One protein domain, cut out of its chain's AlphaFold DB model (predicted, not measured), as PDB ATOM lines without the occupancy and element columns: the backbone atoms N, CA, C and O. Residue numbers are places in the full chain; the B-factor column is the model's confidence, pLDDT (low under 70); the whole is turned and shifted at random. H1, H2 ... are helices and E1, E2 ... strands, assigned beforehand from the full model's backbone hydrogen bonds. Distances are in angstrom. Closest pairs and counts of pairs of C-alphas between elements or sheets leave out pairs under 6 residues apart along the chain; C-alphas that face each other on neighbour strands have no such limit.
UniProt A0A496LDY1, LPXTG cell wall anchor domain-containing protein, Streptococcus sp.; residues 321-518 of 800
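Overview. This is residues 321 to 518 of the 800 residues of the protein "LPXTG cell wall anchor domain-containing protein" of Streptococcus sp. (UniProt A0A496LDY1). A strongly twisted sheet of six strands has H1 and H5 over one face, with H4 packed on both helices; a helical hairpin, H2 and H3, continues from this helical side, and a separate small sheet, E1 E6 E7, lies far off toward one end of the longest axis. The printed part has 198 residues, with nine named strands and five named helices in the order E1 E2 E3 E4 E5 E6 E7 H1 H2 H3 H4 E8 E9 H5. The large sheet has the order E2 E5 E9 E8 E3 E4, and both sheets are antiparallel. The class is mixed, helices and strands; the whole is loose, with a radius of gyration of the C-alphas of 20.5 A and spans of 65 by 41 by 31 A.

Along the chain. E1, residues 324 to 331, begins at C-alpha 324 (71.844, 182.074, 192.353) and is 23.8 A long. E2 is residues 343 to 349, E3 360 to 363, E4 376 to 379 and E5 383 to 389, 20.0 A long. E6 is 399 to 403 and E7 410 to 413. H1 is 429 to 436, H2 438 to 448, H3 455 to 465 and H4 467 to 481, 20.6 A long. E8 is 485 to 489 and E9 492 to 497. H5, residues 500 to 515, is 23.8 A long and ends at C-alpha 515 (83.657, 155.198, 220.623).

Arrangement. In the large sheet, N 345 and O 387 of E2 and E5 are 2.8 A apart, N 386 and O 495 of E5 and E9 2.8 A, N 487 and O 494 of the hairpin E8 and E9 3.0 A, N 362 and O 488 of E3 and E8 2.9 A, and N 361 and O 378 of the hairpin E3 and E4 2.8 A, each within hydrogen-bond range. H5 is on this sheet at a height over the sheet of 10.6 A, along E5 at 4 degrees on the local plane. H1 is on the same face, at 9.7 A. These are two layers, helices on one face of a sheet. H4, the hub, touches H5 with a shallow tilt of 7 degrees, opposite ways; the closest C-alphas, of Thr 475 and Lys 509, are 6.6 A apart. H4 touches H1 at a steep tilt of 50 degrees, closest at the C-alphas of Ser 430 and Ala 476, 6.0 A. H2 and H3 form a helical hairpin, closest at the C-alphas of Glu 448 and Arg 462, 4.6 A. In the small sheet, N 401 and O 411 of the hairpin E6 and E7 are 2.7 A apart; the C-alphas of 326 and 403, which face each other in E1 and E6, are 4.4 A apart. Every O i to N i+4 pair is within hydrogen-bond range in H1, H2, H3 and H4, and 10 of 12 in H5.

Size, cuts and confidence. The two C-alphas farthest apart, of Pro 322 and Ser 351, are 66.5 A apart. The printed part has no cut. The links E1 to E2, E3 to E4 and E7 to H1 are long. The mean pLDDT of the printed part is 86.4; 16 residues are under 70, among them 321 to 323 and 417 to 421.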
ATOM      1  N   ILE A 321      72.538 192.453 193.008       61.66
ATOM      2  CA  ILE A 321      73.057 191.080 193.112       61.66
ATOM      3  C   ILE A 321      72.068 190.109 192.442       61.66
ATOM      4  O   ILE A 321      70.900 190.117 192.815       61.66
ATOM      5  N   PRO A 322      72.467 189.247 191.485       63.28
ATOM      6  CA  PRO A 322      71.539 188.357 190.777       63.28
ATOM      7  C   PRO A 322      71.126 187.101 191.585       63.28
ATOM      8  O   PRO A 322      71.871 186.672 192.472       63.28
ATOM      9  N   PRO A 323      69.996 186.441 191.236       68.69
ATOM     10  CA  PRO A 323      69.611 185.139 191.790       68.69
ATOM     11  C   PRO A 323      70.665 184.058 191.517       68.69
ATOM     12  O   PRO A 323      71.273 184.014 190.440       68.69
ATOM     13  N   ALA A 324      70.854 183.141 192.464       71.25
ATOM     14  CA  ALA A 324      71.844 182.074 192.353       71.25
ATOM     15  C   ALA A 324      71.360 180.776 193.004       71.25
ATOM     16  O   ALA A 324      70.723 180.787 194.058       71.25
ATOM     17  N   THR A 325      71.707 179.653 192.378       80.25
ATOM     18  CA  THR A 325      71.504 178.304 192.911       80.25
ATOM     19  C   THR A 325      72.824 177.546 192.899       80.25
ATOM     20  O   THR A 325      73.678 177.790 192.045       80.25
ATOM     21  N   GLY A 326      73.018 176.640 193.853       81.75
ATOM     22  CA  GLY A 326      74.216 175.810 193.935       81.75
ATOM     23  C   GLY A 326      73.945 174.474 194.607       81.75
ATOM     24  O   GLY A 326      73.013 174.364 195.398       81.75
ATOM     25  N   TYR A 327      74.746 173.460 194.283       85.31
ATOM     26  CA  TYR A 327      74.653 172.145 194.917       85.31
ATOM     27  C   TYR A 327      76.025 171.484 195.072       85.31
ATOM     28  O   TYR A 327      76.960 171.766 194.315       85.31
ATOM     29  N   ALA A 328      76.139 170.585 196.048       88.88
ATOM     30  CA  ALA A 328      77.271 169.675 196.186       88.88
ATOM     31  C   ALA A 328      76.840 168.381 196.878       88.88
ATOM     32  O   ALA A 328      76.151 168.418 197.891       88.88
ATOM     33  N   THR A 329      77.310 167.241 196.377       90.94
ATOM     34  CA  THR A 329      77.236 165.965 197.096       90.94
ATOM     35  C   THR A 329      78.599 165.675 197.698       90.94
ATOM     36  O   THR A 329      79.603 165.611 196.981       90.94
ATOM     37  N   VAL A 330      78.642 165.492 199.013       90.94
ATOM     38  CA  VAL A 330      79.870 165.244 199.763       90.94
ATOM     39  C   VAL A 330      79.752 163.907 200.477       90.94
ATOM     40  O   VAL A 330      78.785 163.644 201.188       90.94
ATOM     41  N   LYS A 331      80.754 163.053 200.273       91.94
ATOM     42  CA  LYS A 331      80.899 161.807 201.027       91.94
ATOM     43  C   LYS A 331      81.232 162.120 202.485       91.94
ATOM     44  O   LYS A 331      82.036 163.023 202.715       91.94
ATOM     45  N   GLY A 332      80.681 161.365 203.436       87.88
ATOM     46  CA  GLY A 332      80.935 161.542 204.871       87.88
ATOM     47  C   GLY A 332      82.429 161.596 205.200       87.88
ATOM     48  O   GLY A 332      82.884 162.492 205.905       87.88
ATOM     49  N   GLU A 333      83.216 160.745 204.542       88.50
ATOM     50  CA  GLU A 333      84.668 160.637 204.702       88.50
ATOM     51  C   GLU A 333      85.413 161.913 204.274       88.50
ATOM     52  O   GLU A 333      86.562 162.142 204.639       88.50
ATOM     53  N   ARG A 334      84.770 162.754 203.458       88.56
ATOM     54  CA  ARG A 334      85.319 164.015 202.947       88.56
ATOM     55  C   ARG A 334      84.802 165.238 203.697       88.56
ATOM     56  O   ARG A 334      85.223 166.343 203.357       88.56
ATOM     57  N   LEU A 335      83.921 165.058 204.683       88.00
ATOM     58  CA  LEU A 335      83.433 166.145 205.532       88.00
ATOM     59  C   LEU A 335      84.472 166.582 206.567       88.00
ATOM     60  O   LEU A 335      84.327 167.662 207.123       88.00
ATOM     61  N   LEU A 336      85.514 165.785 206.819       87.88
ATOM     62  CA  LEU A 336      86.545 166.084 207.812       87.88
ATOM     63  C   LEU A 336      87.875 166.513 207.167       87.88
ATOM     64  O   LEU A 336      88.208 166.130 206.038       87.88
ATOM     65  N   SER A 337      88.623 167.344 207.893       81.00
ATOM     66  CA  SER A 337      90.010 167.742 207.596       81.00
ATOM     67  C   SER A 337      91.006 166.629 207.892       81.00
ATOM     68  O   SER A 337      90.714 165.700 208.640       81.00
ATOM     69  N   ASP A 338      92.159 166.686 207.234       73.69
ATOM     70  CA  ASP A 338      93.323 165.893 207.606       73.69
ATOM     71  C   ASP A 338      93.906 166.414 208.925       73.69
ATOM     72  O   ASP A 338      93.768 167.589 209.254       73.69
ATOM     73  N   GLY A 339      94.493 165.517 209.717       68.31
ATOM     74  CA  GLY A 339      95.047 165.847 211.028       68.31
ATOM     75  C   GLY A 339      94.924 164.695 212.020       68.31
ATOM     76  O   GLY A 339      94.424 163.614 211.694       68.31
ATOM     77  N   THR A 340      95.379 164.928 213.247       69.75
ATOM     78  CA  THR A 340      95.202 163.989 214.364       69.75
ATOM     79  C   THR A 340      93.980 164.410 215.176       69.75
ATOM     80  O   THR A 340      93.770 165.595 215.408       69.75
ATOM     81  N   ILE A 341      93.142 163.457 215.600       72.38
ATOM     82  CA  ILE A 341      91.906 163.792 216.331       72.38
ATOM     83  C   ILE A 341      92.224 164.418 217.697       72.38
ATOM     84  O   ILE A 341      91.569 165.368 218.105       72.38
ATOM     85  N   ILE A 342      93.232 163.883 218.389       76.06
ATOM     86  CA  ILE A 342      93.713 164.377 219.681       76.06
ATOM     87  C   ILE A 342      95.231 164.201 219.705       76.06
ATOM     88  O   ILE A 342      95.713 163.068 219.619       76.06
ATOM     89  N   ASN A 343      95.974 165.297 219.844       80.06
ATOM     90  CA  ASN A 343      97.417 165.264 220.058       80.06
ATOM     91  C   ASN A 343      97.720 165.483 221.547       80.06
ATOM     92  O   ASN A 343      97.256 166.448 222.156       80.06
ATOM     93  N   TYR A 344      98.457 164.553 222.153       84.81
ATOM     94  CA  TYR A 344      98.784 164.601 223.574       84.81
ATOM     95  C   TYR A 344     100.181 164.037 223.839       84.81
ATOM     96  O   TYR A 344     100.652 163.132 223.147       84.81
ATOM     97  N   ALA A 345     100.817 164.530 224.897       85.19
ATOM     98  CA  ALA A 345     102.074 164.021 225.423       85.19
ATOM     99  C   ALA A 345     101.878 163.580 226.876       85.19
ATOM    100  O   ALA A 345     101.296 164.309 227.674       85.19
ATOM    101  N   ILE A 346     102.370 162.390 227.219       86.06
ATOM    102  CA  ILE A 346     102.405 161.893 228.598       86.06
ATOM    103  C   ILE A 346     103.856 161.641 228.993       86.06
ATOM    104  O   ILE A 346     104.610 161.028 228.235       86.06
ATOM    105  N   GLY A 347     104.259 162.121 230.163       85.19
ATOM    106  CA  GLY A 347     105.649 162.049 230.597       85.19
ATOM    107  C   GLY A 347     105.814 162.247 232.094       85.19
ATOM    108  O   GLY A 347     104.836 162.340 232.837       85.19
ATOM    109  N   THR A 348     107.067 162.282 232.531       83.94
ATOM    110  CA  THR A 348     107.442 162.556 233.918       83.94
ATOM    111  C   THR A 348     107.936 163.989 234.061       83.94
ATOM    112  O   THR A 348     108.665 164.492 233.201       83.94
ATOM    113  N   VAL A 349     107.553 164.631 235.160       82.75
ATOM    114  CA  VAL A 349     108.205 165.841 235.657       82.75
ATOM    115  C   VAL A 349     109.442 165.385 236.425       82.75
ATOM    116  O   VAL A 349     109.330 164.595 237.358       82.75
ATOM    117  N   SER A 350     110.623 165.796 235.970       81.00
ATOM    118  CA  SER A 350     111.923 165.469 236.585       81.00
ATOM    119  C   SER A 350     112.978 166.449 236.077       81.00
ATOM    120  O   SER A 350     112.726 167.131 235.086       81.00
ATOM    121  N   SER A 351     114.152 166.534 236.705       71.94
ATOM    122  CA  SER A 351     115.211 167.485 236.311       71.94
ATOM    123  C   SER A 351     115.584 167.425 234.819       71.94
ATOM    124  O   SER A 351     115.768 168.472 234.206       71.94
ATOM    125  N   ASP A 352     115.572 166.224 234.225       65.56
ATOM    126  CA  ASP A 352     115.885 165.973 232.806       65.56
ATOM    127  C   ASP A 352     114.633 165.623 231.959       65.56
ATOM    128  O   ASP A 352     114.740 165.108 230.844       65.56
ATOM    129  N   GLY A 353     113.427 165.840 232.502       66.88
ATOM    130  CA  GLY A 353     112.151 165.497 231.861       66.88
ATOM    131  C   GLY A 353     111.679 166.517 230.817       66.88
ATOM    132  O   GLY A 353     112.176 167.636 230.750       66.88
ATOM    133  N   ILE A 354     110.660 166.151 230.023       73.00
ATOM    134  CA  ILE A 354     110.014 167.049 229.034       73.00
ATOM    135  C   ILE A 354     109.480 168.326 229.706       73.00
ATOM    136  O   ILE A 354     109.488 169.397 229.103       73.00
ATOM    137  N   ILE A 355     109.025 168.204 230.954       80.31
ATOM    138  CA  ILE A 355     108.756 169.326 231.849       80.31
ATOM    139  C   ILE A 355     109.737 169.195 233.014       80.31
ATOM    140  O   ILE A 355     109.727 168.183 233.721       80.31
ATOM    141  N   SER A 356     110.599 170.196 233.198       81.81
ATOM    142  CA  SER A 356     111.584 170.192 234.277       81.81
ATOM    143  C   SER A 356     110.909 170.405 235.631       81.81
ATOM    144  O   SER A 356     110.016 171.246 235.763       81.81
ATOM    145  N   SER A 357     111.361 169.671 236.647       80.00
ATOM    146  CA  SER A 357     110.997 169.934 238.046       80.00
ATOM    147  C   SER A 357     111.311 171.395 238.399       80.00
ATOM    148  O   SER A 357     112.368 171.907 238.021       80.00
ATOM    149  N   GLY A 358     110.375 172.097 239.042       78.19
ATOM    150  CA  GLY A 358     110.465 173.544 239.272       78.19
ATOM    151  C   GLY A 358     109.905 174.430 238.146       78.19
ATOM    152  O   GLY A 358     110.071 175.648 238.196       78.19
ATOM    153  N   THR A 359     109.242 173.864 237.131       86.50
ATOM    154  CA  THR A 359     108.509 174.657 236.125       86.50
ATOM    155  C   THR A 359     107.261 175.286 236.747       86.50
ATOM    156  O   THR A 359     106.531 174.618 237.480       86.50
ATOM    157  N   LYS A 360     107.000 176.559 236.425       89.75
ATOM    158  CA  LYS A 360     105.783 177.271 236.836       89.75
ATOM    159  C   LYS A 360     104.543 176.633 236.213       89.75
ATOM    160  O   LYS A 360     104.452 176.512 234.990       89.75
ATOM    161  N   PHE A 361     103.594 176.273 237.060       90.75
ATOM    162  CA  PHE A 361     102.298 175.726 236.706       90.75
ATOM    163  C   PHE A 361     101.216 176.628 237.275       90.75
ATOM    164  O   PHE A 361     101.154 176.862 238.482       90.75
ATOM    165  N   LYS A 362     100.383 177.157 236.383       91.00
ATOM    166  CA  LYS A 362      99.200 177.913 236.769       91.00
ATOM    167  C   LYS A 362      98.096 176.910 237.099       91.00
ATOM    168  O   LYS A 362      97.473 176.393 236.174       91.00
ATOM    169  N   ASP A 363      97.925 176.609 238.378       90.00
ATOM    170  CA  ASP A 363      96.942 175.661 238.903       90.00
ATOM    171  C   ASP A 363      95.569 176.339 239.010       90.00
ATOM    172  O   ASP A 363      95.467 177.434 239.569       90.00
ATOM    173  N   SER A 364      94.526 175.673 238.506       88.00
ATOM    174  CA  SER A 364      93.128 176.076 238.710       88.00
ATOM    175  C   SER A 364      92.657 175.883 240.150       88.00
ATOM    176  O   SER A 364      91.498 176.113 240.453       88.00
ATOM    177  N   SER A 365      93.491 175.332 241.036       88.44
ATOM    178  CA  SER A 365      93.151 175.152 242.443       88.44
ATOM    179  C   SER A 365      91.869 174.314 242.620       88.44
ATOM    180  O   SER A 365      91.681 173.285 241.962       88.44
ATOM    181  N   SER A 366      91.012 174.688 243.569       85.25
ATOM    182  CA  SER A 366      89.894 173.866 244.035       85.25
ATOM    183  C   SER A 366      88.617 173.963 243.201       85.25
ATOM    184  O   SER A 366      87.792 173.046 243.267       85.25
ATOM    185  N   ASP A 367      88.434 175.038 242.434       86.38
ATOM    186  CA  ASP A 367      87.217 175.276 241.652       86.38
ATOM    187  C   ASP A 367      87.264 174.636 240.248       86.38
ATOM    188  O   ASP A 367      86.216 174.436 239.626       86.38
ATOM    189  N   TYR A 368      88.449 174.199 239.798       91.62
ATOM    190  CA  TYR A 368      88.686 173.651 238.457       91.62
ATOM    191  C   TYR A 368      88.296 174.633 237.337       91.62
ATOM    192  O   TYR A 368      87.860 174.219 236.253       91.62
ATOM    193  N   GLU A 369      88.465 175.927 237.593       92.25
ATOM    194  CA  GLU A 369      88.241 177.021 236.660       92.25
ATOM    195  C   GLU A 369      89.498 177.888 236.591       92.25
ATOM    196  O   GLU A 369      90.016 178.338 237.597       92.25
ATOM    197  N   LEU A 370      90.032 178.099 235.388       89.38
ATOM    198  CA  LEU A 370      91.149 179.022 235.207       89.38
ATOM    199  C   LEU A 370      90.612 180.443 235.077       89.38
ATOM    200  O   LEU A 370      89.607 180.660 234.404       89.38
ATOM    201  N   GLY A 371      91.327 181.418 235.633       85.50
ATOM    202  CA  GLY A 371      91.025 182.848 235.536       85.50
ATOM    203  C   GLY A 371      90.274 183.417 236.737       85.50
ATOM    204  O   GLY A 371      89.878 184.589 236.694       85.50
ATOM    205  N   THR A 372      90.082 182.612 237.780       86.69
ATOM    206  CA  THR A 372      89.419 182.968 239.034       86.69
ATOM    207  C   THR A 372      90.428 183.475 240.068       86.69
ATOM    208  O   THR A 372      91.640 183.514 239.848       86.69
ATOM    209  N   GLY A 373      89.921 184.005 241.185       84.88
ATOM    210  CA  GLY A 373      90.753 184.643 242.210       84.88
ATOM    211  C   GLY A 373      91.584 183.668 243.052       84.88
ATOM    212  O   GLY A 373      92.470 184.124 243.774       84.88
ATOM    213  N   ASP A 374      91.289 182.369 242.988       84.19
ATOM    214  CA  ASP A 374      91.998 181.286 243.675       84.19
ATOM    215  C   ASP A 374      92.997 180.537 242.783       84.19
ATOM    216  O   ASP A 374      93.685 179.651 243.294       84.19
ATOM    217  N   ASP A 375      93.141 180.930 241.510       88.00
ATOM    218  CA  ASP A 375      94.257 180.527 240.649       88.00
ATOM    219  C   ASP A 375      95.590 180.738 241.385       88.00
ATOM    220  O   ASP A 375      95.898 181.840 241.859       88.00
ATOM    221  N   THR A 376      96.436 179.710 241.419       86.88
ATOM    222  CA  THR A 376      97.765 179.801 242.041       86.88
ATOM    223  C   THR A 376      98.871 179.484 241.047       86.88
ATOM    224  O   THR A 376      98.702 178.703 240.114       86.88
ATOM    225  N   GLU A 377     100.029 180.128 241.217       88.44
ATOM    226  CA  GLU A 377     101.241 179.763 240.485       88.44
ATOM    227  C   GLU A 377     102.108 178.894 241.400       88.44
ATOM    228  O   GLU A 377     102.712 179.383 242.357       88.44
ATOM    229  N   GLU A 378     102.139 177.597 241.110       88.62
ATOM    230  CA  GLU A 378     102.906 176.603 241.856       88.62
ATOM    231  C   GLU A 378     104.104 176.111 241.038       88.62
ATOM    232  O   GLU A 378     104.145 176.215 239.809       88.62
ATOM    233  N   LEU A 379     105.112 175.565 241.718       87.56
ATOM    234  CA  LEU A 379     106.225 174.883 241.066       87.56
ATOM    235  C   LEU A 379     105.919 173.389 241.017       87.56
ATOM    236  O   LEU A 379     105.672 172.783 242.056       87.56
ATOM    237  N   LEU A 380     105.948 172.792 239.823       86.00
ATOM    238  CA  LEU A 380     105.717 171.353 239.686       86.00
ATOM    239  C   LEU A 380     106.831 170.557 240.371       86.00
ATOM    240  O   LEU A 380     108.009 170.723 240.045       86.00
ATOM    241  N   GLU A 381     106.435 169.665 241.274       86.19
ATOM    242  CA  GLU A 381     107.302 168.652 241.872       86.19
ATOM    243  C   GLU A 381     107.450 167.440 240.942       86.19
ATOM    244  O   GLU A 381     106.677 167.260 239.989       86.19
ATOM    245  N   ASP A 382     108.415 166.571 241.244       85.88
ATOM    246  CA  ASP A 382     108.598 165.304 240.535       85.88
ATOM    247  C   ASP A 382     107.289 164.503 240.539       85.88
ATOM    248  O   ASP A 382     106.645 164.382 241.575       85.88
ATOM    249  N   GLY A 383     106.865 163.999 239.379       87.19
ATOM    250  CA  GLY A 383     105.537 163.407 239.193       87.19
ATOM    251  C   GLY A 383     105.253 163.062 237.731       87.19
ATOM    252  O   GLY A 383     106.177 162.945 236.924       87.19
ATOM    253  N   ALA A 384     103.984 162.907 237.353       90.69
ATOM    254  CA  ALA A 384     103.577 162.670 235.969       90.69
ATOM    255  C   ALA A 384     102.704 163.810 235.431       90.69
ATOM    256  O   ALA A 384     101.972 164.465 236.174       90.69
ATOM    257  N   PHE A 385     102.762 164.025 234.117       92.88
ATOM    258  CA  PHE A 385     101.931 165.007 233.429       92.88
ATOM    259  C   PHE A 385     101.295 164.420 232.165       92.88
ATOM    260  O   PHE A 385     101.862 163.542 231.510       92.88
ATOM    261  N   LEU A 386     100.126 164.950 231.811       93.19
ATOM    262  CA  LEU A 386      99.426 164.727 230.552       93.19
ATOM    263  C   LEU A 386      99.115 166.090 229.933       93.19
ATOM    264  O   LEU A 386      98.328 166.867 230.467       93.19
ATOM    265  N   LYS A 387      99.750 166.378 228.804       90.56
ATOM    266  CA  LYS A 387      99.646 167.641 228.077       90.56
ATOM    267  C   LYS A 387      98.853 167.435 226.792       90.56
ATOM    268  O   LYS A 387      99.114 166.465 226.082       90.56
ATOM    269  N   PHE A 388      97.945 168.353 226.470       86.44
ATOM    270  CA  PHE A 388      97.201 168.350 225.206       86.44
ATOM    271  C   PHE A 388      97.618 169.525 224.327       86.44
ATOM    272  O   PHE A 388      97.750 170.648 224.810       86.44
ATOM    273  N   ASP A 389      97.797 169.262 223.033       79.19
ATOM    274  CA  ASP A 389      97.948 170.309 222.026       79.19
ATOM    275  C   ASP A 389      96.568 170.640 221.455       79.19
ATOM    276  O   ASP A 389      95.908 169.802 220.838       79.19
ATOM    277  N   THR A 390      96.108 171.860 221.716       74.50
ATOM    278  CA  THR A 390      94.792 172.335 221.288       74.50
ATOM    279  C   THR A 390      94.832 173.102 219.963       74.50
ATOM    280  O   THR A 390      93.780 173.540 219.495       74.50
ATOM    281  N   ASN A 391      96.004 173.239 219.330       75.19
ATOM    282  CA  ASN A 391      96.173 174.058 218.127       75.19
ATOM    283  C   ASN A 391      95.850 173.308 216.826       75.19
ATOM    284  O   ASN A 391      95.261 173.902 215.920       75.19
ATOM    285  N   ASP A 392      96.205 172.022 216.731       74.88
ATOM    286  CA  ASP A 392      96.005 171.202 215.529       74.88
ATOM    287  C   ASP A 392      94.990 170.076 215.781       74.88
ATOM    288  O   ASP A 392      95.261 169.103 216.487       74.88
ATOM    289  N   LYS A 393      93.783 170.236 215.230       77.62
ATOM    290  CA  LYS A 393      92.652 169.316 215.404       77.62
ATOM    291  C   LYS A 393      91.965 169.083 214.070       77.62
ATOM    292  O   LYS A 393      91.797 170.011 213.277       77.62
ATOM    293  N   ILE A 394      91.457 167.869 213.868       81.44
ATOM    294  CA  ILE A 394      90.528 167.603 212.767       81.44
ATOM    295  C   ILE A 394      89.263 168.451 212.969       81.44
ATOM    296  O   ILE A 394      88.629 168.395 214.018       81.44
ATOM    297  N   LYS A 395      88.878 169.202 211.933       82.69
ATOM    298  CA  LYS A 395      87.652 170.012 211.891       82.69
ATOM    299  C   LYS A 395      86.747 169.574 210.751       82.69
ATOM    300  O   LYS A 395      87.227 169.057 209.734       82.69
ATOM    301  N   ILE A 396      85.450 169.836 210.892       86.19
ATOM    302  CA  ILE A 396      84.502 169.725 209.780       86.19
ATOM    303  C   ILE A 396      84.875 170.766 208.718       86.19
ATOM    304  O   ILE A 396      85.075 171.940 209.021       86.19
ATOM    305  N   LYS A 397      85.009 170.325 207.467       87.81
ATOM    306  CA  LYS A 397      85.381 171.171 206.334       87.81
ATOM    307  C   LYS A 397      84.254 172.112 205.954       87.81
ATOM    308  O   LYS A 397      83.087 171.728 205.888       87.81
ATOM    309  N   THR A 398      84.654 173.307 205.548       86.75
ATOM    310  CA  THR A 398      83.831 174.173 204.715       86.75
ATOM    311  C   THR A 398      83.564 173.490 203.374       86.75
ATOM    312  O   THR A 398      84.481 172.982 202.721       86.75
ATOM    313  N   ILE A 399      82.303 173.472 202.955       87.31
ATOM    314  CA  ILE A 399      81.860 172.821 201.728       87.31
ATOM    315  C   ILE A 399      81.700 173.869 200.625       87.31
ATOM    316  O   ILE A 399      80.827 174.732 200.734       87.31
ATOM    317  N   PRO A 400      82.499 173.801 199.547       85.31
ATOM    318  CA  PRO A 400      82.315 174.671 198.398       85.31
ATOM    319  C   PRO A 400      81.149 174.166 197.538       85.31
ATOM    320  O   PRO A 400      81.206 173.089 196.942       85.31
ATOM    321  N   LEU A 401      80.098 174.970 197.429       83.94
ATOM    322  CA  LEU A 401      78.983 174.773 196.512       83.94
ATOM    323  C   LEU A 401      79.278 175.473 195.194       83.94
ATOM    324  O   LEU A 401      79.631 176.652 195.176       83.94
ATOM    325  N   ARG A 402      79.106 174.773 194.071       79.44
ATOM    326  CA  ARG A 402      79.260 175.395 192.749       79.44
ATOM    327  C   ARG A 402      77.990 176.140 192.382       79.44
ATOM    328  O   ARG A 402      76.911 175.552 192.412       79.44
ATOM    329  N   ASN A 403      78.126 177.404 191.992       75.31
ATOM    330  CA  ASN A 403      77.014 178.163 191.440       75.31
ATOM    331  C   ASN A 403      76.652 177.615 190.049       75.31
ATOM    332  O   ASN A 403      77.497 177.553 189.155       75.31
ATOM    333  N   VAL A 404      75.389 177.238 189.859       73.44
ATOM    334  CA  VAL A 404      74.876 176.663 188.604       73.44
ATOM    335  C   VAL A 404      74.859 177.701 187.477       73.44
ATOM    336  O   VAL A 404      75.115 177.364 186.325       73.44
ATOM    337  N   ASN A 405      74.624 178.973 187.808       68.75
ATOM    338  CA  ASN A 405      74.510 180.064 186.836       68.75
ATOM    339  C   ASN A 405      75.859 180.737 186.531       68.75
ATOM    340  O   ASN A 405      76.013 181.375 185.492       68.75
ATOM    341  N   LYS A 406      76.844 180.616 187.432       70.31
ATOM    342  CA  LYS A 406      78.194 181.189 187.293       70.31
ATOM    343  C   LYS A 406      79.234 180.196 187.802       70.31
ATOM    344  O   LYS A 406      79.712 180.323 188.919       70.31
ATOM    345  N   ILE A 407      79.603 179.223 186.973       62.19
ATOM    346  CA  ILE A 407      80.434 178.064 187.364       62.19
ATOM    347  C   ILE A 407      81.803 178.462 187.967       62.19
ATOM    348  O   ILE A 407      82.376 177.696 188.737       62.19
ATOM    349  N   SER A 408      82.320 179.659 187.660       63.69
ATOM    350  CA  SER A 408      83.548 180.216 188.256       63.69
ATOM    351  C   SER A 408      83.387 180.730 189.694       63.69
ATOM    352  O   SER A 408      84.384 181.037 190.338       63.69
ATOM    353  N   GLN A 409      82.157 180.832 190.202       67.81
ATOM    354  CA  GLN A 409      81.847 181.263 191.561       67.81
ATOM    355  C   GLN A 409      81.468 180.058 192.427       67.81
ATOM    356  O   GLN A 409      80.599 179.254 192.071       67.81
ATOM    357  N   THR A 410      82.102 179.955 193.591       73.12
ATOM    358  CA  THR A 410      81.783 178.960 194.618       73.12
ATOM    359  C   THR A 410      81.339 179.647 195.900       73.12
ATOM    360  O   THR A 410      81.937 180.645 196.295       73.12
ATOM    361  N   PHE A 411      80.325 179.093 196.559       75.44
ATOM    362  CA  PHE A 411      79.885 179.530 197.882       75.44
ATOM    363  C   PHE A 411      80.416 178.563 198.925       75.44
ATOM    364  O   PHE A 411      80.272 177.355 198.772       75.44
ATOM    365  N   ASN A 412      81.020 179.084 199.977       84.06
ATOM    366  CA  ASN A 412      81.544 178.276 201.061       84.06
ATOM    367  C   ASN A 412      80.479 178.158 202.146       84.06
ATOM    368  O   ASN A 412      79.986 179.172 202.624       84.06
ATOM    369  N   VAL A 413      80.114 176.931 202.500       82.56
ATOM    370  CA  VAL A 413      79.112 176.644 203.529       82.56
ATOM    371  C   VAL A 413      79.778 175.932 204.691       82.56
ATOM    372  O   VAL A 413      80.496 174.957 204.472       82.56
ATOM    373  N   HIS A 414      79.503 176.369 205.915       85.94
ATOM    374  CA  HIS A 414      79.939 175.693 207.136       85.94
ATOM    375  C   HIS A 414      78.801 174.805 207.672       85.94
ATOM    376  O   HIS A 414      77.810 175.329 208.172       85.94
ATOM    377  N   PRO A 415      78.885 173.462 207.558       80.00
ATOM    378  CA  PRO A 415      77.790 172.569 207.962       80.00
ATOM    379  C   PRO A 415      77.511 172.559 209.467       80.00
ATOM    380  O   PRO A 415      76.430 172.155 209.892       80.00
ATOM    381  N   VAL A 416      78.496 172.965 210.267       78.50
ATOM    382  CA  VAL A 416      78.415 173.055 211.721       78.50
ATOM    383  C   VAL A 416      79.082 174.355 212.149       78.50
ATOM    384  O   VAL A 416      80.187 174.665 211.703       78.50
ATOM    385  N   ASP A 417      78.407 175.100 213.019       69.25
ATOM    386  CA  ASP A 417      78.967 176.282 213.667       69.25
ATOM    387  C   ASP A 417      80.054 175.830 214.650       69.25
ATOM    388  O   ASP A 417      79.748 175.287 215.713       69.25
ATOM    389  N   SER A 418      81.323 176.017 214.291       63.84
ATOM    390  CA  SER A 418      82.448 175.773 215.195       63.84
ATOM    391  C   SER A 418      82.751 177.063 215.956       63.84
ATOM    392  O   SER A 418      83.606 177.852 215.565       63.84
ATOM    393  N   GLU A 419      82.009 177.321 217.031       55.34
ATOM    394  CA  GLU A 419      82.283 178.437 217.944       55.34
ATOM    395  C   GLU A 419      83.099 177.929 219.138       55.34
ATOM    396  O   GLU A 419      82.610 177.825 220.258       55.34
ATOM    397  N   THR A 420      84.363 177.576 218.905       55.88
ATOM    398  CA  THR A 420      85.314 177.326 220.000       55.88
ATOM    399  C   THR A 420      86.322 178.465 220.066       55.88
ATOM    400  O   THR A 420      87.467 178.358 219.642       55.88
ATOM    401  N   HIS A 421      85.882 179.602 220.605       58.69
ATOM    402  CA  HIS A 421      86.798 180.607 221.143       58.69
ATOM    403  C   HIS A 421      87.025 180.289 222.619       58.69
ATOM    404  O   HIS A 421      86.455 180.932 223.497       58.69
ATOM    405  N   LEU A 422      87.816 179.251 222.895       78.38
ATOM    406  CA  LEU A 422      88.258 178.996 224.259       78.38
ATOM    407  C   LEU A 422      89.266 180.085 224.634       78.38
ATOM    408  O   LEU A 422      90.253 180.286 223.928       78.38
ATOM    409  N   ALA A 423      89.023 180.790 225.735       82.38
ATOM    410  CA  ALA A 423      90.037 181.616 226.371       82.38
ATOM    411  C   ALA A 423      90.761 180.718 227.384       82.38
ATOM    412  O   ALA A 423      90.277 180.593 228.503       82.38
ATOM    413  N   PRO A 424      91.891 180.072 227.031       79.44
ATOM    414  CA  PRO A 424      92.474 179.005 227.850       79.44
ATOM    415  C   PRO A 424      92.895 179.470 229.249       79.44
ATOM    416  O   PRO A 424      93.058 178.655 230.142       79.44
ATOM    417  N   GLU A 425      93.074 180.776 229.449       83.75
ATOM    418  CA  GLU A 425      93.409 181.377 230.743       83.75
ATOM    419  C   GLU A 425      92.172 181.738 231.593       83.75
ATOM    420  O   GLU A 425      92.352 182.234 232.703       83.75
ATOM    421  N   LYS A 426      90.955 181.564 231.052       87.69
ATOM    422  CA  LYS A 426      89.655 181.990 231.602       87.69
ATOM    423  C   LYS A 426      88.535 181.005 231.231       87.69
ATOM    424  O   LYS A 426      87.665 181.346 230.424       87.69
ATOM    425  N   SER A 427      88.604 179.756 231.685       89.94
ATOM    426  CA  SER A 427      87.667 178.693 231.278       89.94
ATOM    427  C   SER A 427      87.630 177.529 232.271       89.94
ATOM    428  O   SER A 427      88.600 177.277 232.985       89.94
ATOM    429  N   THR A 428      86.518 176.789 232.290       92.75
ATOM    430  CA  THR A 428      86.337 175.644 233.198       92.75
ATOM    431  C   THR A 428      87.009 174.375 232.670       92.75
ATOM    432  O   THR A 428      87.184 174.200 231.461       92.75
ATOM    433  N   LEU A 429      87.302 173.413 233.550       93.50
ATOM    434  CA  LEU A 429      87.734 172.062 233.161       93.50
ATOM    435  C   LEU A 429      86.821 171.437 232.091       93.50
ATOM    436  O   LEU A 429      87.308 170.813 231.144       93.50
ATOM    437  N   SER A 430      85.502 171.598 232.232       93.00
ATOM    438  CA  SER A 430      84.537 171.076 231.265       93.00
ATOM    439  C   SER A 430      84.699 171.763 229.905       93.00
ATOM    440  O   SER A 430      84.701 171.076 228.888       93.00
ATOM    441  N   ASP A 431      84.936 173.076 229.856       91.50
ATOM    442  CA  ASP A 431      85.184 173.796 228.598       91.50
ATOM    443  C   ASP A 431      86.467 173.324 227.905       91.50
ATOM    444  O   ASP A 431      86.462 173.078 226.699       91.50
ATOM    445  N   HIS A 432      87.543 173.100 228.662       90.44
ATOM    446  CA  HIS A 432      88.789 172.551 228.123       90.44
ATOM    447  C   HIS A 432      88.627 171.111 227.608       90.44
ATOM    448  O   HIS A 432      89.148 170.768 226.546       90.44
ATOM    449  N   LEU A 433      87.880 170.255 228.312       92.25
ATOM    450  CA  LEU A 433      87.595 168.894 227.844       92.25
ATOM    451  C   LEU A 433      86.656 168.879 226.629       92.25
ATOM    452  O   LEU A 433      86.809 168.022 225.753       92.25
ATOM    453  N   ARG A 434      85.714 169.825 226.540       91.31
ATOM    454  CA  ARG A 434      84.884 170.034 225.345       91.31
ATOM    455  C   ARG A 434      85.723 170.522 224.170       91.31
ATOM    456  O   ARG A 434      85.531 170.023 223.068       91.31
ATOM    457  N   ASP A 435      86.686 171.407 224.402       88.69
ATOM    458  CA  ASP A 435      87.636 171.848 223.382       88.69
ATOM    459  C   ASP A 435      88.517 170.686 222.886       88.69
ATOM    460  O   ASP A 435      88.648 170.495 221.677       88.69
ATOM    461  N   ILE A 436      89.062 169.848 223.777       89.25
ATOM    462  CA  ILE A 436      89.813 168.632 223.394       89.25
ATOM    463  C   ILE A 436      88.961 167.698 222.518       89.25
ATOM    464  O   ILE A 436      89.464 167.115 221.561       89.25
ATOM    465  N   ASN A 437      87.672 167.559 222.832       90.06
ATOM    466  CA  ASN A 437      86.742 166.664 222.140       90.06
ATOM    467  C   ASN A 437      85.858 167.389 221.106       90.06
ATOM    468  O   ASN A 437      84.793 166.877 220.743       90.06
ATOM    469  N   SER A 438      86.281 168.564 220.622       88.25
ATOM    470  CA  SER A 438      85.440 169.459 219.815       88.25
ATOM    471  C   SER A 438      84.916 168.804 218.540       88.25
ATOM    472  O   SER A 438      83.738 168.937 218.237       88.25
ATOM    473  N   LEU A 439      85.725 167.987 217.857       88.69
ATOM    474  CA  LEU A 439      85.284 167.237 216.678       88.69
ATOM    475  C   LEU A 439      84.093 166.314 216.971       88.69
ATOM    476  O   LEU A 439      83.156 166.234 216.178       88.69
ATOM    477  N   TYR A 440      84.129 165.580 218.087       91.56
ATOM    478  CA  TYR A 440      83.053 164.652 218.441       91.56
ATOM    479  C   TYR A 440      81.770 165.402 218.795       91.56
ATOM    480  O   TYR A 440      80.682 164.935 218.457       91.56
ATOM    481  N   LEU A 441      81.899 166.575 219.420       91.12
ATOM    482  CA  LEU A 441      80.782 167.480 219.678       91.12
ATOM    483  C   LEU A 441      80.227 168.082 218.385       91.12
ATOM    484  O   LEU A 441      79.015 168.111 218.215       91.12
ATOM    485  N   ASP A 442      81.081 168.494 217.451       90.12
ATOM    486  CA  ASP A 442      80.667 169.026 216.152       90.12
ATOM    487  C   ASP A 442      79.896 167.973 215.342       90.12
ATOM    488  O   ASP A 442      78.843 168.256 214.763       90.12
ATOM    489  N   ILE A 443      80.374 166.725 215.356       91.62
ATOM    490  CA  ILE A 443      79.674 165.598 214.740       91.62
ATOM    491  C   ILE A 443      78.343 165.330 215.454       91.62
ATOM    492  O   ILE A 443      77.314 165.226 214.786       91.62
ATOM    493  N   ALA A 444      78.327 165.247 216.789       93.19
ATOM    494  CA  ALA A 444      77.096 165.060 217.558       93.19
ATOM    495  C   ALA A 444      76.070 166.162 217.248       93.19
ATOM    496  O   ALA A 444      74.919 165.860 216.933       93.19
ATOM    497  N   ASN A 445      76.505 167.424 217.218       91.00
ATOM    498  CA  ASN A 445      75.687 168.587 216.882       91.00
ATOM    499  C   ASN A 445      75.033 168.454 215.500       91.00
ATOM    500  O   ASN A 445      73.867 168.820 215.342       91.00
ATOM    501  N   MET A 446      75.738 167.905 214.506       89.44
ATOM    502  CA  MET A 446      75.166 167.646 213.178       89.44
ATOM    503  C   MET A 446      73.983 166.664 213.244       89.44
ATOM    504  O   MET A 446      72.949 166.900 212.614       89.44
ATOM    505  N   PHE A 447      74.103 165.590 214.033       92.62
ATOM    506  CA  PHE A 447      73.004 164.645 214.264       92.62
ATOM    507  C   PHE A 447      71.866 165.280 215.084       92.62
ATOM    508  O   PHE A 447      70.695 165.097 214.754       92.62
ATOM    509  N   GLU A 448      72.177 166.076 216.112       91.88
ATOM    510  CA  GLU A 448      71.183 166.723 216.983       91.88
ATOM    511  C   GLU A 448      70.333 167.790 216.275       91.88
ATOM    512  O   GLU A 448      69.125 167.913 216.545       91.88
ATOM    513  N   LYS A 449      70.961 168.559 215.372       89.19
ATOM    514  CA  LYS A 449      70.327 169.636 214.596       89.19
ATOM    515  C   LYS A 449      69.424 169.116 213.473       89.19
ATOM    516  O   LYS A 449      68.626 169.893 212.951       89.19
ATOM    517  N   SER A 450      69.483 167.822 213.147       90.06
ATOM    518  CA  SER A 450      68.637 167.223 212.111       90.06
ATOM    519  C   SER A 450      67.143 167.451 212.372       90.06
ATOM    520  O   SER A 450      66.605 167.176 213.451       90.06
ATOM    521  N   THR A 451      66.447 167.934 211.347       89.44
ATOM    522  CA  THR A 451      64.995 168.095 211.303       89.44
ATOM    523  C   THR A 451      64.283 166.904 210.668       89.44
ATOM    524  O   THR A 451      63.053 166.907 210.646       89.44
ATOM    525  N   PHE A 452      65.017 165.880 210.225       91.38
ATOM    526  CA  PHE A 452      64.457 164.698 209.574       91.38
ATOM    527  C   PHE A 452      63.577 163.863 210.523       91.38
ATOM    528  O   PHE A 452      63.927 163.622 211.680       91.38
ATOM    529  N   GLY A 453      62.457 163.344 210.009       91.06
ATOM    530  CA  GLY A 453      61.598 162.386 210.713       91.06
ATOM    531  C   GLY A 453      60.646 162.989 211.761       91.06
ATOM    532  O   GLY A 453      60.447 164.200 211.860       91.06
ATOM    533  N   SER A 454      59.995 162.121 212.544       93.31
ATOM    534  CA  SER A 454      59.010 162.518 213.564       93.31
ATOM    535  C   SER A 454      59.651 163.168 214.802       93.31
ATOM    536  O   SER A 454      60.859 163.087 215.022       93.31
ATOM    537  N   ASN A 455      58.844 163.794 215.671       91.56
ATOM    538  CA  ASN A 455      59.323 164.339 216.954       91.56
ATOM    539  C   ASN A 455      60.059 163.298 217.809       91.56
ATOM    540  O   ASN A 455      61.099 163.610 218.386       91.56
ATOM    541  N   ASP A 456      59.535 162.074 217.876       92.94
ATOM    542  CA  ASP A 456      60.126 161.003 218.683       92.94
ATOM    543  C   ASP A 456      61.421 160.476 218.067       92.94
ATOM    544  O   ASP A 456      62.388 160.240 218.790       92.94
ATOM    545  N   TYR A 457      61.482 160.385 216.736       92.06
ATOM    546  CA  TYR A 457      62.716 160.063 216.022       92.06
ATOM    547  C   TYR A 457      63.819 161.078 216.345       92.06
ATOM    548  O   TYR A 457      64.900 160.699 216.791       92.06
ATOM    549  N   ARG A 458      63.513 162.377 216.231       91.94
ATOM    550  CA  ARG A 458      64.456 163.465 216.538       91.94
ATOM    551  C   ARG A 458      64.876 163.482 218.004       91.94
ATOM    552  O   ARG A 458      66.040 163.718 218.307       91.94
ATOM    553  N   ARG A 459      63.950 163.209 218.930       92.12
ATOM    554  CA  ARG A 459      64.257 163.100 220.364       92.12
ATOM    555  C   ARG A 459      65.237 161.958 220.641       92.12
ATOM    556  O   ARG A 459      66.187 162.159 221.389       92.12
ATOM    557  N   ASN A 460      65.009 160.788 220.046       93.12
ATOM    558  CA  ASN A 460      65.894 159.636 220.207       93.12
ATOM    559  C   ASN A 460      67.270 159.901 219.595       93.12
ATOM    560  O   ASN A 460      68.275 159.644 220.248       93.12
ATOM    561  N   LEU A 461      67.316 160.491 218.398       93.75
ATOM    562  CA  LEU A 461      68.570 160.869 217.755       93.75
ATOM    563  C   LEU A 461      69.382 161.844 218.618       93.75
ATOM    564  O   LEU A 461      70.562 161.611 218.859       93.75
ATOM    565  N   ARG A 462      68.732 162.884 219.159       93.44
ATOM    566  CA  ARG A 462      69.371 163.834 220.082       93.44
ATOM    567  C   ARG A 462      69.869 163.175 221.359       93.44
ATOM    568  O   ARG A 462      70.938 163.510 221.843       93.44
ATOM    569  N   LYS A 463      69.106 162.228 221.904       94.81
ATOM    570  CA  LYS A 463      69.515 161.476 223.094       94.81
ATOM    571  C   LYS A 463      70.773 160.645 222.829       94.81
ATOM    572  O   LYS A 463      71.653 160.609 223.680       94.81
ATOM    573  N   GLU A 464      70.841 159.967 221.685       95.94
ATOM    574  CA  GLU A 464      71.996 159.143 221.318       95.94
ATOM    575  C   GLU A 464      73.231 159.997 221.001       95.94
ATOM    576  O   GLU A 464      74.313 159.690 221.493       95.94
ATOM    577  N   ALA A 465      73.066 161.105 220.273       94.62
ATOM    578  CA  ALA A 465      74.149 162.051 219.997       94.62
ATOM    579  C   ALA A 465      74.665 162.752 221.273       94.62
ATOM    580  O   ALA A 465      75.875 162.827 221.501       94.62
ATOM    581  N   GLY A 466      73.760 163.147 222.176       94.00
ATOM    582  CA  GLY A 466      74.082 163.818 223.441       94.00
ATOM    583  C   GLY A 466      74.845 162.958 224.460       94.00
ATOM    584  O   GLY A 466      75.318 163.471 225.483       94.00
ATOM    585  N   LYS A 467      75.029 161.655 224.194       96.62
ATOM    586  CA  LYS A 467      75.903 160.785 224.999       96.62
ATOM    587  C   LYS A 467      77.348 161.279 225.020       96.62
ATOM    588  O   LYS A 467      78.017 161.080 226.028       96.62
ATOM    589  N   VAL A 468      77.816 161.962 223.969       95.38
ATOM    590  CA  VAL A 468      79.171 162.546 223.924       95.38
ATOM    591  C   VAL A 468      79.353 163.585 225.022       95.38
ATOM    592  O   VAL A 468      80.279 163.472 225.820       95.38
ATOM    593  N   SER A 469      78.440 164.554 225.118       94.50
ATOM    594  CA  SER A 469      78.479 165.585 226.163       94.50
ATOM    595  C   SER A 469      78.401 164.973 227.564       94.50
ATOM    596  O   SER A 469      79.140 165.376 228.456       94.50
ATOM    597  N   THR A 470      77.562 163.947 227.737       96.38
ATOM    598  CA  THR A 470      77.446 163.217 229.013       96.38
ATOM    599  C   THR A 470      78.771 162.548 229.391       96.38
ATOM    600  O   THR A 470      79.240 162.694 230.515       96.38
ATOM    601  N   TYR A 471      79.419 161.876 228.438       97.81
ATOM    602  CA  TYR A 471      80.691 161.187 228.648       97.81
ATOM    603  C   TYR A 471      81.858 162.146 228.952       97.81
ATOM    604  O   TYR A 471      82.748 161.833 229.749       97.81
ATOM    605  N   ILE A 472      81.849 163.343 228.358       95.44
ATOM    606  CA  ILE A 472      82.827 164.398 228.662       95.44
ATOM    607  C   ILE A 472      82.670 164.880 230.111       95.44
ATOM    608  O   ILE A 472      83.669 165.000 230.819       95.44
ATOM    609  N   GLU A 473      81.441 165.077 230.594       96.00
ATOM    610  CA  GLU A 473      81.200 165.445 231.998       96.00
ATOM    611  C   GLU A 473      81.555 164.316 232.974       96.00
ATOM    612  O   GLU A 473      82.126 164.563 234.036       96.00
ATOM    613  N   GLU A 474      81.300 163.055 232.614       97.25
ATOM    614  CA  GLU A 474      81.794 161.900 233.376       97.25
ATOM    615  C   GLU A 474      83.328 161.899 233.470       97.25
ATOM    616  O   GLU A 474      83.891 161.588 234.522       97.25
ATOM    617  N   THR A 475      84.010 162.303 232.396       97.00
ATOM    618  CA  THR A 475      85.469 162.456 232.366       97.00
ATOM    619  C   THR A 475      85.932 163.624 233.241       97.00
ATOM    620  O   THR A 475      86.879 163.465 234.009       97.00
ATOM    621  N   ALA A 476      85.237 164.766 233.217       96.38
ATOM    622  CA  ALA A 476      85.511 165.890 234.117       96.38
ATOM    623  C   ALA A 476      85.342 165.485 235.594       96.38
ATOM    624  O   ALA A 476      86.185 165.780 236.438       96.38
ATOM    625  N   ASN A 477      84.288 164.731 235.909       96.81
ATOM    626  CA  ASN A 477      84.062 164.194 237.250       96.81
ATOM    627  C   ASN A 477      85.140 163.190 237.663       96.81
ATOM    628  O   ASN A 477      85.535 163.170 238.827       96.81
ATOM    629  N   PHE A 478      85.657 162.388 236.730       97.44
ATOM    630  CA  PHE A 478      86.796 161.518 237.002       97.44
ATOM    631  C   PHE A 478      88.038 162.315 237.422       97.44
ATOM    632  O   PHE A 478      88.658 161.940 238.415       97.44
ATOM    633  N   VAL A 479      88.366 163.414 236.730       96.50
ATOM    634  CA  VAL A 479      89.480 164.314 237.094       96.50
ATOM    635  C   VAL A 479      89.307 164.827 238.526       96.50
ATOM    636  O   VAL A 479      90.193 164.620 239.359       96.50
ATOM    637  N   ARG A 480      88.129 165.392 238.834       94.62
ATOM    638  CA  ARG A 480      87.798 165.941 240.161       94.62
ATOM    639  C   ARG A 480      87.893 164.888 241.268       94.62
ATOM    640  O   ARG A 480      88.568 165.096 242.272       94.62
ATOM    641  N   ASN A 481      87.264 163.729 241.070       95.69
ATOM    642  CA  ASN A 481      87.189 162.662 242.075       95.69
ATOM    643  C   ASN A 481      88.540 161.995 242.357       95.69
ATOM    644  O   ASN A 481      88.717 161.379 243.406       95.69
ATOM    645  N   ASN A 482      89.487 162.096 241.423       95.50
ATOM    646  CA  ASN A 482      90.805 161.483 241.543       95.50
ATOM    647  C   ASN A 482      91.904 162.455 241.980       95.50
ATOM    648  O   ASN A 482      93.051 162.018 242.124       95.50
ATOM    649  N   GLY A 483      91.563 163.728 242.222       92.50
ATOM    650  CA  GLY A 483      92.503 164.764 242.649       92.50
ATOM    651  C   GLY A 483      93.556 165.094 241.592       92.50
ATOM    652  O   GLY A 483      94.695 165.391 241.943       92.50
ATOM    653  N   ILE A 484      93.215 164.966 240.308       95.38
ATOM    654  CA  ILE A 484      94.121 165.302 239.206       95.38
ATOM    655  C   ILE A 484      94.138 166.824 239.057       95.38
ATOM    656  O   ILE A 484      93.102 167.411 238.758       95.38
ATOM    657  N   LYS A 485      95.306 167.453 239.226       93.19
ATOM    658  CA  LYS A 485      95.469 168.899 239.034       93.19
ATOM    659  C   LYS A 485      95.299 169.263 237.560       93.19
ATOM    660  O   LYS A 485      95.713 168.504 236.679       93.19
ATOM    661  N   PHE A 486      94.716 170.425 237.300       92.31
ATOM    662  CA  PHE A 486      94.392 170.944 235.971       92.31
ATOM    663  C   PHE A 486      94.886 172.392 235.884       92.31
ATOM    664  O   PHE A 486      94.733 173.158 236.828       92.31
ATOM    665  N   GLY A 487      95.544 172.760 234.786       91.69
ATOM    666  CA  GLY A 487      96.136 174.087 234.687       91.69
ATOM    667  C   GLY A 487      96.945 174.324 233.422       91.69
ATOM    668  O   GLY A 487      96.832 173.579 232.444       91.69
ATOM    669  N   LEU A 488      97.778 175.366 233.440       90.69
ATOM    670  CA  LEU A 488      98.600 175.761 232.293       90.69
ATOM    671  C   LEU A 488     100.098 175.723 232.601       90.69
ATOM    672  O   LEU A 488     100.555 176.242 233.618       90.69
ATOM    673  N   VAL A 489     100.872 175.211 231.645       88.00
ATOM    674  CA  VAL A 489     102.328 175.392 231.563       88.00
ATOM    675  C   VAL A 489     102.626 176.051 230.226       88.00
ATOM    676  O   VAL A 489     102.236 175.525 229.191       88.00
ATOM    677  N   ASN A 490     103.287 177.213 230.219       83.19
ATOM    678  CA  ASN A 490     103.588 177.962 228.987       83.19
ATOM    679  C   ASN A 490     102.360 178.193 228.076       83.19
ATOM    680  O   ASN A 490     102.477 178.149 226.855       83.19
ATOM    681  N   LYS A 491     101.187 178.457 228.676       80.75
ATOM    682  CA  LYS A 491      99.875 178.605 228.003       80.75
ATOM    683  C   LYS A 491      99.319 177.334 227.354       80.75
ATOM    684  O   LYS A 491      98.317 177.398 226.649       80.75
ATOM    685  N   GLU A 492      99.928 176.187 227.612       85.06
ATOM    686  CA  GLU A 492      99.454 174.893 227.140       85.06
ATOM    687  C   GLU A 492      98.764 174.145 228.275       85.06
ATOM    688  O   GLU A 492      99.196 174.191 229.428       85.06
ATOM    689  N   LEU A 493      97.686 173.446 227.932       90.12
ATOM    690  CA  LEU A 493      96.877 172.706 228.885       90.12
ATOM    691  C   LEU A 493      97.631 171.482 229.414       90.12
ATOM    692  O   LEU A 493      98.027 170.601 228.641       90.12
ATOM    693  N   VAL A 494      97.767 171.403 230.738       92.62
ATOM    694  CA  VAL A 494      98.441 170.307 231.436       92.62
ATOM    695  C   VAL A 494      97.577 169.777 232.578       92.62
ATOM    696  O   VAL A 494      97.092 170.526 233.423       92.62
ATOM    697  N   PHE A 495      97.438 168.454 232.616       94.88
ATOM    698  CA  PHE A 495      96.959 167.696 233.764       94.88
ATOM    699  C   PHE A 495      98.152 167.106 234.510       94.88
ATOM    700  O   PHE A 495      99.043 166.527 233.885       94.88
ATOM    701  N   TYR A 496      98.163 167.216 235.834       93.44
ATOM    702  CA  TYR A 496      99.274 166.768 236.666       93.44
ATOM    703  C   TYR A 496      98.797 165.895 237.825       93.44
ATOM    704  O   TYR A 496      97.794 166.180 238.481       93.44
ATOM    705  N   HIS A 497      99.533 164.814 238.085       93.81
ATOM    706  CA  HIS A 497      99.306 163.952 239.237       93.81
ATOM    707  C   HIS A 497     100.579 163.150 239.571       93.81
ATOM    708  O   HIS A 497     101.318 162.733 238.681       93.81
ATOM    709  N   GLN A 498     100.814 162.889 240.858       90.44
ATOM    710  CA  GLN A 498     101.965 162.114 241.349       90.44
ATOM    711  C   GLN A 498     101.949 160.652 240.864       90.44
ATOM    712  O   GLN A 498     102.939 160.103 240.389       90.44
ATOM    713  N   ASP A 499     100.780 160.022 240.940       91.38
ATOM    714  CA  ASP A 499     100.526 158.691 240.391       91.38
ATOM    715  C   ASP A 499     100.215 158.759 238.888       91.38
ATOM    716  O   ASP A 499      99.143 159.226 238.486       91.38
ATOM    717  N   LYS A 500     101.145 158.254 238.070       91.06
ATOM    718  CA  LYS A 500     101.023 158.168 236.609       91.06
ATOM    719  C   LYS A 500      99.805 157.354 236.157       91.06
ATOM    720  O   LYS A 500      99.212 157.688 235.132       91.06
ATOM    721  N   SER A 501      99.408 156.322 236.906       92.75
ATOM    722  CA  SER A 501      98.321 155.422 236.496       92.75
ATOM    723  C   SER A 501      96.980 156.156 236.351       92.75
ATOM    724  O   SER A 501      96.212 155.865 235.435       92.75
ATOM    725  N   LYS A 502      96.745 157.192 237.166       94.38
ATOM    726  CA  LYS A 502      95.553 158.045 237.068       94.38
ATOM    727  C   LYS A 502      95.523 158.889 235.791       94.38
ATOM    728  O   LYS A 502      94.455 159.109 235.223       94.38
ATOM    729  N   LEU A 503      96.686 159.348 235.319       95.25
ATOM    730  CA  LEU A 503      96.797 160.080 234.053       95.25
ATOM    731  C   LEU A 503      96.698 159.147 232.841       95.25
ATOM    732  O   LEU A 503      96.140 159.543 231.818       95.25
ATOM    733  N   ASP A 504      97.190 157.909 232.958       93.19
ATOM    734  CA  ASP A 504      96.967 156.863 231.956       93.19
ATOM    735  C   ASP A 504      95.462 156.564 231.802       93.19
ATOM    736  O   ASP A 504      94.959 156.538 230.677       93.19
ATOM    737  N   GLU A 505      94.720 156.441 232.910       95.81
ATOM    738  CA  GLU A 505      93.265 156.244 232.875       95.81
ATOM    739  C   GLU A 505      92.521 157.470 232.315       95.81
ATOM    740  O   GLU A 505      91.621 157.313 231.484       95.81
ATOM    741  N   LEU A 506      92.913 158.694 232.697       95.94
ATOM    742  CA  LEU A 506      92.344 159.926 232.133       95.94
ATOM    743  C   LEU A 506      92.538 159.990 230.611       95.94
ATOM    744  O   LEU A 506      91.589 160.264 229.875       95.94
ATOM    745  N   ARG A 507      93.753 159.698 230.131       93.00
ATOM    746  CA  ARG A 507      94.061 159.622 228.697       93.00
ATOM    747  C   ARG A 507      93.151 158.615 228.000       93.00
ATOM    748  O   ARG A 507      92.631 158.911 226.925       93.00
ATOM    749  N   ASP A 508      92.974 157.433 228.579       94.06
ATOM    750  CA  ASP A 508      92.178 156.371 227.962       94.06
ATOM    751  C   ASP A 508      90.684 156.715 227.941       94.06
ATOM    752  O   ASP A 508      90.029 156.469 226.926       94.06
ATOM    753  N   LYS A 509      90.163 157.381 228.981       95.38
ATOM    754  CA  LYS A 509      88.808 157.957 228.970       95.38
ATOM    755  C   LYS A 509      88.649 158.989 227.858       95.38
ATOM    756  O   LYS A 509      87.766 158.840 227.023       95.38
ATOM    757  N   ILE A 510      89.550 159.969 227.768       93.38
ATOM    758  CA  ILE A 510      89.504 161.007 226.724       93.38
ATOM    759  C   ILE A 510      89.560 160.390 225.315       93.38
ATOM    760  O   ILE A 510      88.783 160.764 224.440       93.38
ATOM    761  N   LYS A 511      90.426 159.393 225.087       91.19
ATOM    762  CA  LYS A 511      90.483 158.660 223.810       91.19
ATOM    763  C   LYS A 511      89.199 157.900 223.503       91.19
ATOM    764  O   LYS A 511      88.790 157.817 222.345       91.19
ATOM    765  N   ASN A 512      88.577 157.318 224.523       94.12
ATOM    766  CA  ASN A 512      87.382 156.509 224.359       94.12
ATOM    767  C   ASN A 512      86.137 157.340 224.001       94.12
ATOM    768  O   ASN A 512      85.163 156.761 223.519       94.12
ATOM    769  N   THR A 513      86.184 158.677 224.091       93.38
ATOM    770  CA  THR A 513      85.146 159.555 223.516       93.38
ATOM    771  C   THR A 513      84.872 159.216 222.047       93.38
ATOM    772  O   THR A 513      83.718 159.219 221.618       93.38
ATOM    773  N   ARG A 514      85.903 158.787 221.294       92.12
ATOM    774  CA  ARG A 514      85.780 158.301 219.907       92.12
ATOM    775  C   ARG A 514      84.726 157.213 219.736       92.12
ATOM    776  O   ARG A 514      84.128 157.116 218.670       92.12
ATOM    777  N   ASN A 515      84.510 156.375 220.739       94.75
ATOM    778  CA  ASN A 515      83.657 155.198 220.623       94.75
ATOM    779  C   ASN A 515      82.210 155.472 221.055       94.75
ATOM    780  O   ASN A 515      81.342 154.635 220.820       94.75
ATOM    781  N   VAL A 516      81.928 156.635 221.654       96.19
ATOM    782  CA  VAL A 516      80.619 156.955 222.248       96.19
ATOM    783  C   VAL A 516      79.495 156.967 221.210       96.19
ATOM    784  O   VAL A 516      78.395 156.501 221.493       96.19
ATOM    785  N   LEU A 517      79.780 157.450 219.998       96.06
ATOM    786  CA  LEU A 517      78.820 157.496 218.890       96.06
ATOM    787  C   LEU A 517      78.880 156.263 217.974       96.06
ATOM    788  O   LEU A 517      78.229 156.254 216.931       96.06
ATOM    789  N   ASN A 518      79.680 155.241 218.300       95.69
ATOM    790  CA  ASN A 518      79.927 154.130 217.383       95.69
ATOM    791  C   ASN A 518      78.632 153.419 216.959       95.69
ATOM    792  O   ASN A 518      77.885 152.922 217.800       95.69
TER     793      ASN A 518